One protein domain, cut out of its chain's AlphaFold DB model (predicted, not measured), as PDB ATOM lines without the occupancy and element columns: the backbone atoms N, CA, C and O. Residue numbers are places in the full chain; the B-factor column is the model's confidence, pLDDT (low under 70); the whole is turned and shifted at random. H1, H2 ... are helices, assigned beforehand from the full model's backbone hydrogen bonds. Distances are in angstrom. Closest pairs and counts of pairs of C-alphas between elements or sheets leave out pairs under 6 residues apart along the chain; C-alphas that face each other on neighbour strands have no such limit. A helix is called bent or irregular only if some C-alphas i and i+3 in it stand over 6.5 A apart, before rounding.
ATOM      1  N   ALA A   4     -12.593 -51.058 -19.755       95.75
ATOM      2  CA  ALA A   4     -13.002 -49.893 -18.973       95.75
ATOM      3  C   ALA A   4     -13.539 -50.260 -17.578       95.75
ATOM      4  O   ALA A   4     -13.317 -49.539 -16.615       95.75
ATOM      5  N   GLN A   5     -14.225 -51.400 -17.448       96.69
ATOM      6  CA  GLN A   5     -14.709 -51.869 -16.150       96.69
ATOM      7  C   GLN A   5     -13.570 -52.438 -15.293       96.69
ATOM      8  O   GLN A   5     -13.588 -52.251 -14.083       96.69
ATOM      9  N   LYS A   6     -12.560 -53.078 -15.906       96.44
ATOM     10  CA  LYS A   6     -11.331 -53.497 -15.206       96.44
ATOM     11  C   LYS A   6     -10.577 -52.296 -14.646       96.44
ATOM     12  O   LYS A   6     -10.201 -52.331 -13.484       96.44
ATOM     13  N   LEU A   7     -10.410 -51.246 -15.447       96.50
ATOM     14  CA  LEU A   7      -9.704 -50.031 -15.033       96.50
ATOM     15  C   LEU A   7     -10.408 -49.343 -13.863       96.50
ATOM     16  O   LEU A   7      -9.780 -49.139 -12.835       96.50
ATOM     17  N   ARG A   8     -11.724 -49.119 -13.958       95.81
ATOM     18  CA  ARG A   8     -12.494 -48.531 -12.849       95.81
ATOM     19  C   ARG A   8     -12.424 -49.353 -11.566       95.81
ATOM     20  O   ARG A   8     -12.399 -48.793 -10.480       95.81
ATOM     21  N   LEU A   9     -12.410 -50.683 -11.683       96.94
ATOM     22  CA  LEU A   9     -12.243 -51.543 -10.515       96.94
ATOM     23  C   LEU A   9     -10.846 -51.380  -9.905       96.94
ATOM     24  O   LEU A   9     -10.738 -51.264  -8.693       96.94
ATOM     25  N   MET A  10      -9.792 -51.350 -10.724       96.50
ATOM     26  CA  MET A  10      -8.426 -51.117 -10.243       96.50
ATOM     27  C   MET A  10      -8.284 -49.746  -9.572       96.50
ATOM     28  O   MET A  10      -7.659 -49.664  -8.524       96.50
ATOM     29  N   GLU A  11      -8.893 -48.701 -10.136       95.06
ATOM     30  CA  GLU A  11      -8.915 -47.348  -9.562       95.06
ATOM     31  C   GLU A  11      -9.632 -47.321  -8.208       95.06
ATOM     32  O   GLU A  11      -9.062 -46.839  -7.235       95.06
ATOM     33  N   ALA A  12     -10.827 -47.911  -8.114       95.56
ATOM     34  CA  ALA A  12     -11.580 -47.978  -6.860       95.56
ATOM     35  C   ALA A  12     -10.856 -48.800  -5.780       95.56
ATOM     36  O   ALA A  12     -10.866 -48.440  -4.604       95.56
ATOM     37  N   LEU A  13     -10.204 -49.902  -6.172       94.31
ATOM     38  CA  LEU A  13      -9.374 -50.690  -5.260       94.31
ATOM     39  C   LEU A  13      -8.179 -49.873  -4.769       94.31
ATOM     40  O   LEU A  13      -7.897 -49.869  -3.576       94.31
ATOM     41  N   TRP A  14      -7.493 -49.173  -5.672       91.69
ATOM     42  CA  TRP A  14      -6.348 -48.341  -5.318       91.69
ATOM     43  C   TRP A  14      -6.738 -47.207  -4.368       91.69
ATOM     44  O   TRP A  14      -6.086 -47.032  -3.344       91.69
ATOM     45  N   GLU A  15      -7.831 -46.500  -4.657       90.88
ATOM     46  CA  GLU A  15      -8.371 -45.433  -3.808       90.88
ATOM     47  C   GLU A  15      -8.725 -45.936  -2.401       90.88
ATOM     48  O   GLU A  15      -8.361 -45.315  -1.400       90.88
ATOM     49  N   SER A  16      -9.376 -47.098  -2.306       89.56
ATOM     50  CA  SER A  16      -9.693 -47.715  -1.015       89.56
ATOM     51  C   SER A  16      -8.435 -48.084  -0.222       89.56
ATOM     52  O   SER A  16      -8.402 -47.896   0.996       89.56
ATOM     53  N   LEU A  17      -7.407 -48.624  -0.886       85.50
ATOM     54  CA  LEU A  17      -6.156 -49.014  -0.235       85.50
ATOM     55  C   LEU A  17      -5.363 -47.795   0.243       85.50
ATOM     56  O   LEU A  17      -4.880 -47.804   1.372       85.50
ATOM     57  N   SER A  18      -5.268 -46.738  -0.569       83.50
ATOM     58  CA  SER A  18      -4.529 -45.528  -0.192       83.50
ATOM     59  C   SER A  18      -5.157 -44.827   1.011       83.50
ATOM     60  O   SER A  18      -4.446 -44.466   1.939       83.50
ATOM     61  N   GLN A  19      -6.491 -44.729   1.059       82.88
ATOM     62  CA  GLN A  19      -7.192 -44.152   2.213       82.88
ATOM     63  C   GLN A  19      -6.986 -44.968   3.495       82.88
ATOM     64  O   GLN A  19      -6.968 -44.410   4.589       82.88
ATOM     65  N   THR A  20      -6.833 -46.289   3.362       76.69
ATOM     66  CA  THR A  20      -6.580 -47.170   4.506       76.69
ATOM     67  C   THR A  20      -5.151 -47.010   5.008       76.69
ATOM     68  O   THR A  20      -4.964 -46.939   6.213       76.69
ATOM     69  N   LEU A  21      -4.159 -46.904   4.119       71.56
ATOM     70  CA  LEU A  21      -2.747 -46.704   4.476       71.56
ATOM     71  C   LEU A  21      -2.496 -45.372   5.204       71.56
ATOM     72  O   LEU A  21      -1.635 -45.320   6.078       71.56
ATOM     73  N   ASP A  22      -3.280 -44.333   4.908       69.44
ATOM     74  CA  ASP A  22      -3.191 -43.023   5.573       69.44
ATOM     75  C   ASP A  22      -3.866 -42.985   6.962       69.44
ATOM     76  O   ASP A  22      -3.769 -41.983   7.680       69.44
ATOM     77  N   ALA A  23      -4.568 -44.052   7.364       72.56
ATOM     78  CA  ALA A  23      -5.230 -44.114   8.662       72.56
ATOM     79  C   ALA A  23      -4.216 -44.318   9.811       72.56
ATOM     80  O   ALA A  23      -3.257 -45.073   9.657       72.56
ATOM     81  N   PRO A  24      -4.441 -43.716  10.996       60.66
ATOM     82  CA  PRO A  24      -3.509 -43.809  12.124       60.66
ATOM     83  C   PRO A  24      -3.292 -45.236  12.660       60.66
ATOM     84  O   PRO A  24      -2.248 -45.499  13.248       60.66
ATOM     85  N   ASP A  31       8.543 -52.444   5.578       80.50
ATOM     86  CA  ASP A  31       9.862 -51.806   5.744       80.50
ATOM     87  C   ASP A  31      10.717 -51.824   4.462       80.50
ATOM     88  O   ASP A  31      11.511 -50.914   4.204       80.50
ATOM     89  N   TRP A  32      10.519 -52.828   3.600       87.00
ATOM     90  CA  TRP A  32      11.228 -52.935   2.322       87.00
ATOM     91  C   TRP A  32      10.876 -51.810   1.338       87.00
ATOM     92  O   TRP A  32      11.641 -51.561   0.410       87.00
ATOM     93  N   HIS A  33       9.749 -51.116   1.513       85.81
ATOM     94  CA  HIS A  33       9.265 -50.103   0.573       85.81
ATOM     95  C   HIS A  33      10.179 -48.870   0.566       85.81
ATOM     96  O   HIS A  33      10.611 -48.414  -0.495       85.81
ATOM     97  N   ALA A  34      10.552 -48.383   1.756       86.81
ATOM     98  CA  ALA A  34      11.515 -47.293   1.904       86.81
ATOM     99  C   ALA A  34      12.910 -47.704   1.410       86.81
ATOM    100  O   ALA A  34      13.584 -46.931   0.725       86.81
ATOM    101  N   GLN A  35      13.319 -48.943   1.696       92.50
ATOM    102  CA  GLN A  35      14.597 -49.478   1.237       92.50
ATOM    103  C   GLN A  35      14.668 -49.542  -0.297       92.50
ATOM    104  O   GLN A  35      15.637 -49.065  -0.888       92.50
ATOM    105  N   ALA A  36      13.632 -50.067  -0.956       93.81
ATOM    106  CA  ALA A  36      13.578 -50.173  -2.412       93.81
ATOM    107  C   ALA A  36      13.643 -48.795  -3.091       93.81
ATOM    108  O   ALA A  36      14.329 -48.633  -4.104       93.81
ATOM    109  N   LEU A  37      12.976 -47.786  -2.515       93.50
ATOM    110  CA  LEU A  37      13.067 -46.408  -2.995       93.50
ATOM    111  C   LEU A  37      14.498 -45.867  -2.872       93.50
ATOM    112  O   LEU A  37      15.058 -45.376  -3.852       93.50
ATOM    113  N   GLN A  38      15.118 -46.014  -1.700       95.19
ATOM    114  CA  GLN A  38      16.484 -45.549  -1.458       95.19
ATOM    115  C   GLN A  38      17.501 -46.223  -2.395       95.19
ATOM    116  O   GLN A  38      18.432 -45.575  -2.889       95.19
ATOM    117  N   GLU A  39      17.339 -47.519  -2.657       96.38
ATOM    118  CA  GLU A  39      18.167 -48.271  -3.598       96.38
ATOM    119  C   GLU A  39      18.024 -47.731  -5.026       96.38
ATOM    120  O   GLU A  39      19.037 -47.482  -5.690       96.38
ATOM    121  N   ALA A  40      16.790 -47.476  -5.477       95.00
ATOM    122  CA  ALA A  40      16.514 -46.906  -6.793       95.00
ATOM    123  C   ALA A  40      17.116 -45.498  -6.951       95.00
ATOM    124  O   ALA A  40      17.814 -45.226  -7.930       95.00
ATOM    125  N   GLU A  41      16.933 -44.620  -5.962       96.75
ATOM    126  CA  GLU A  41      17.509 -43.268  -5.952       96.75
ATOM    127  C   GLU A  41      19.042 -43.289  -5.943       96.75
ATOM    128  O   GLU A  41      19.704 -42.463  -6.578       96.75
ATOM    129  N   THR A  42      19.634 -44.238  -5.219       97.69
ATOM    130  CA  THR A  42      21.087 -44.419  -5.171       97.69
ATOM    131  C   THR A  42      21.623 -44.933  -6.504       97.69
ATOM    132  O   THR A  42      22.664 -44.462  -6.966       97.69
ATOM    133  N   ALA A  43      20.922 -45.863  -7.154       97.50
ATOM    134  CA  ALA A  43      21.287 -46.353  -8.478       97.50
ATOM    135  C   ALA A  43      21.204 -45.240  -9.532       97.50
ATOM    136  O   ALA A  43      22.129 -45.103 -10.331       97.50
ATOM    137  N   LEU A  44      20.159 -44.409  -9.482       97.25
ATOM    138  CA  LEU A  44      19.987 -43.260 -10.370       97.25
ATOM    139  C   LEU A  44      21.122 -42.240 -10.193       97.25
ATOM    140  O   LEU A  44      21.777 -41.871 -11.164       97.25
ATOM    141  N   ARG A  45      21.427 -41.841  -8.948       97.00
ATOM    142  CA  ARG A  45      22.540 -40.916  -8.652       97.00
ATOM    143  C   ARG A  45      23.904 -41.467  -9.068       97.00
ATOM    144  O   ARG A  45      24.779 -40.699  -9.447       97.00
ATOM    145  N   ALA A  46      24.086 -42.784  -9.001       97.31
ATOM    146  CA  ALA A  46      25.309 -43.456  -9.429       97.31
ATOM    147  C   ALA A  46      25.385 -43.703 -10.950       97.31
ATOM    148  O   ALA A  46      26.352 -44.313 -11.401       97.31
ATOM    149  N   GLY A  47      24.373 -43.304 -11.733       96.56
ATOM    150  CA  GLY A  47      24.305 -43.570 -13.176       96.56
ATOM    151  C   GLY A  47      24.101 -45.048 -13.536       96.56
ATOM    152  O   GLY A  47      24.354 -45.448 -14.667       96.56
ATOM    153  N   ARG A  48      23.673 -45.875 -12.574       96.31
ATOM    154  CA  ARG A  48      23.383 -47.312 -12.751       96.31
ATOM    155  C   ARG A  48      21.915 -47.595 -13.078       96.31
ATOM    156  O   ARG A  48      21.573 -48.736 -13.367       96.31
ATOM    157  N   ALA A  49      21.060 -46.582 -12.996       95.06
ATOM    158  CA  ALA A  49      19.670 -46.623 -13.423       95.06
ATOM    159  C   ALA A  49      19.355 -45.349 -14.211       95.06
ATOM    160  O   ALA A  49      19.940 -44.299 -13.954       95.06
ATOM    161  N   GLU A  50      18.416 -45.451 -15.145       93.69
ATOM    162  CA  GLU A  50      17.938 -44.331 -15.949       93.69
ATOM    163  C   GLU A  50      16.415 -44.366 -16.058       93.69
ATOM    164  O   GLU A  50      15.785 -45.423 -15.951       93.69
ATOM    165  N   PHE A  51      15.821 -43.196 -16.276       94.12
ATOM    166  CA  PHE A  51      14.418 -43.121 -16.650       94.12
ATOM    167  C   PHE A  51      14.271 -43.530 -18.111       94.12
ATOM    168  O   PHE A  51      14.970 -43.020 -18.983       94.12
ATOM    169  N   ILE A  52      13.323 -44.422 -18.371       94.56
ATOM    170  CA  ILE A  52      12.974 -44.857 -19.721       94.56
ATOM    171  C   ILE A  52      11.521 -44.508 -20.015       94.56
ATOM    172  O   ILE A  52      10.688 -44.428 -19.110       94.56
ATOM    173  N   ASP A  53      11.212 -44.336 -21.297       96.44
ATOM    174  CA  ASP A  53       9.833 -44.180 -21.740       96.44
ATOM    175  C   ASP A  53       8.986 -45.397 -21.326       96.44
ATOM    176  O   ASP A  53       9.412 -46.551 -21.426       96.44
ATOM    177  N   TRP A  54       7.757 -45.145 -20.878       94.12
ATOM    178  CA  TRP A  54       6.863 -46.192 -20.387       94.12
ATOM    179  C   TRP A  54       6.507 -47.230 -21.460       94.12
ATOM    180  O   TRP A  54       6.345 -48.421 -21.171       94.12
ATOM    181  N   GLN A  55       6.404 -46.803 -22.717       94.94
ATOM    182  CA  GLN A  55       6.133 -47.700 -23.832       94.94
ATOM    183  C   GLN A  55       7.329 -48.599 -24.121       94.94
ATOM    184  O   GLN A  55       7.137 -49.804 -24.309       94.94
ATOM    185  N   ALA A  56       8.547 -48.057 -24.058       95.19
ATOM    186  CA  ALA A  56       9.772 -48.851 -24.118       95.19
ATOM    187  C   ALA A  56       9.876 -49.836 -22.935       95.19
ATOM    188  O   ALA A  56      10.148 -51.023 -23.137       95.19
ATOM    189  N   ALA A  57       9.564 -49.392 -21.714       94.62
ATOM    190  CA  ALA A  57       9.578 -50.230 -20.514       94.62
ATOM    191  C   ALA A  57       8.670 -51.458 -20.651       94.62
ATOM    192  O   ALA A  57       9.087 -52.588 -20.388       94.62
ATOM    193  N   LYS A  58       7.433 -51.264 -21.126       93.69
ATOM    194  CA  LYS A  58       6.490 -52.372 -21.339       93.69
ATOM    195  C   LYS A  58       6.997 -53.387 -22.357       93.69
ATOM    196  O   LYS A  58       6.785 -54.584 -22.163       93.69
ATOM    197  N   GLN A  59       7.675 -52.942 -23.414       95.00
ATOM    198  CA  GLN A  59       8.264 -53.856 -24.395       95.00
ATOM    199  C   GLN A  59       9.333 -54.735 -23.743       95.00
ATOM    200  O   GLN A  59       9.246 -55.959 -23.848       95.00
ATOM    201  N   ILE A  60      10.262 -54.131 -22.995       93.81
ATOM    202  CA  ILE A  60      11.318 -54.838 -22.254       93.81
ATOM    203  C   ILE A  60      10.716 -55.860 -21.280       93.81
ATOM    204  O   ILE A  60      11.106 -57.027 -21.288       93.81
ATOM    205  N   LEU A  61       9.732 -55.455 -20.472       92.19
ATOM    206  CA  LEU A  61       9.076 -56.337 -19.500       92.19
ATOM    207  C   LEU A  61       8.357 -57.507 -20.181       92.19
ATOM    208  O   LEU A  61       8.510 -58.652 -19.760       92.19
ATOM    209  N   SER A  62       7.637 -57.243 -21.276       90.50
ATOM    210  CA  SER A  62       6.948 -58.286 -22.046       90.50
ATOM    211  C   SER A  62       7.901 -59.267 -22.734       90.50
ATOM    212  O   SER A  62       7.519 -60.399 -23.030       90.50
ATOM    213  N   ALA A  63       9.117 -58.828 -23.068       90.94
ATOM    214  CA  ALA A  63      10.140 -59.686 -23.648       90.94
ATOM    215  C   ALA A  63      10.737 -60.596 -22.569       90.94
ATOM    216  O   ALA A  63      10.868 -61.796 -22.788       90.94
ATOM    217  N   ARG A  64      11.008 -60.047 -21.377       86.50
ATOM    218  CA  ARG A  64      11.533 -60.795 -20.225       86.50
ATOM    219  C   ARG A  64      10.547 -61.826 -19.681       86.50
ATOM    220  O   ARG A  64      10.983 -62.880 -19.257       86.50
ATOM    221  N   SER A  65       9.241 -61.560 -19.720       82.44
ATOM    222  CA  SER A  65       8.223 -62.520 -19.263       82.44
ATOM    223  C   SER A  65       8.002 -63.702 -20.218       82.44
ATOM    224  O   SER A  65       7.206 -64.585 -19.910       82.44
ATOM    225  N   ARG A  66       8.605 -63.672 -21.414       68.56
ATOM    226  CA  ARG A  66       8.504 -64.724 -22.442       68.56
ATOM    227  C   ARG A  66       9.759 -65.599 -22.541       68.56
ATOM    228  O   ARG A  66       9.724 -66.568 -23.295       68.56
TER     229      ARG A  66
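Overview. This is residues 4 to 24 and 31 to 66 of the 67 residues of an uncharacterized protein of Burkholderiales bacterium 34-67-9 (UniProt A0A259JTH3). Three separate helices make an open frame with an empty middle: H1 stands alone on one side, and on the other side H2 and H3 are joined by an unnamed link, residues 46 to 53, without packing on each other. H2 lies near one end of that link and H3 at its other end, and no helix touches another. The printed part has 57 residues with three named helices, in the order H1, H2, H3, and no named strand; the class is all helix. The whole is extended, with a radius of gyration of the C-alphas of 16.1 A, and the C-alphas span 36 by 33 by 19 A along their three main axes.

Along the chain. H1, residues 4 to 21, begins with C-alpha 4 at (-13.002, -49.893, -18.973) and measures 25.8 A from first to last C-alpha. It is the longest helix, with 18 residues. H2, residues 31 to 45, begins after the cut with C-alpha 31 at (9.862, -51.806, 5.744) and measures 22.1 A. H2 is neither bent nor irregular, but only just: C-alphas 31 and 34 are 6.2 A apart. H3, residues 54 to 64, measures 15.3 A and ends with C-alpha 64 at (11.533, -60.795, -20.225).

Arrangement. H1 and H2 are apart, with no C-alpha of the one within 8 A of the other. By the same test H1 and H3 are apart. H2 and H3, which follow each other with no cut between, are apart too. The N-to-C direction of H1 has its largest component along z, 0.91, while that of H3 has its largest along y, -0.97. That of H2 is spread over x, y and z as 0.61, 0.44 and -0.66. Every O i to N i+4 pair is within hydrogen-bond range in H1 and H3, and in H2 10 of 11 pairs are.

Size, cuts and confidence. The two C-alphas farthest apart are those of Pro 24 and Arg 66, 42.1 A. Residues 25 to 30 are not printed, and C-alphas 24 and 31 are 16.8 A apart across this cut, which lies in the link from H1 to H2. The link from H2 to H3 has 8 residues and is short. Four stretches stand free: residues 4 to 24, 31 to 39, 42 to 47 and 51 to 66. The mean pLDDT of the printed part is 90.6, and residues 22, 24 and 66 are under 70.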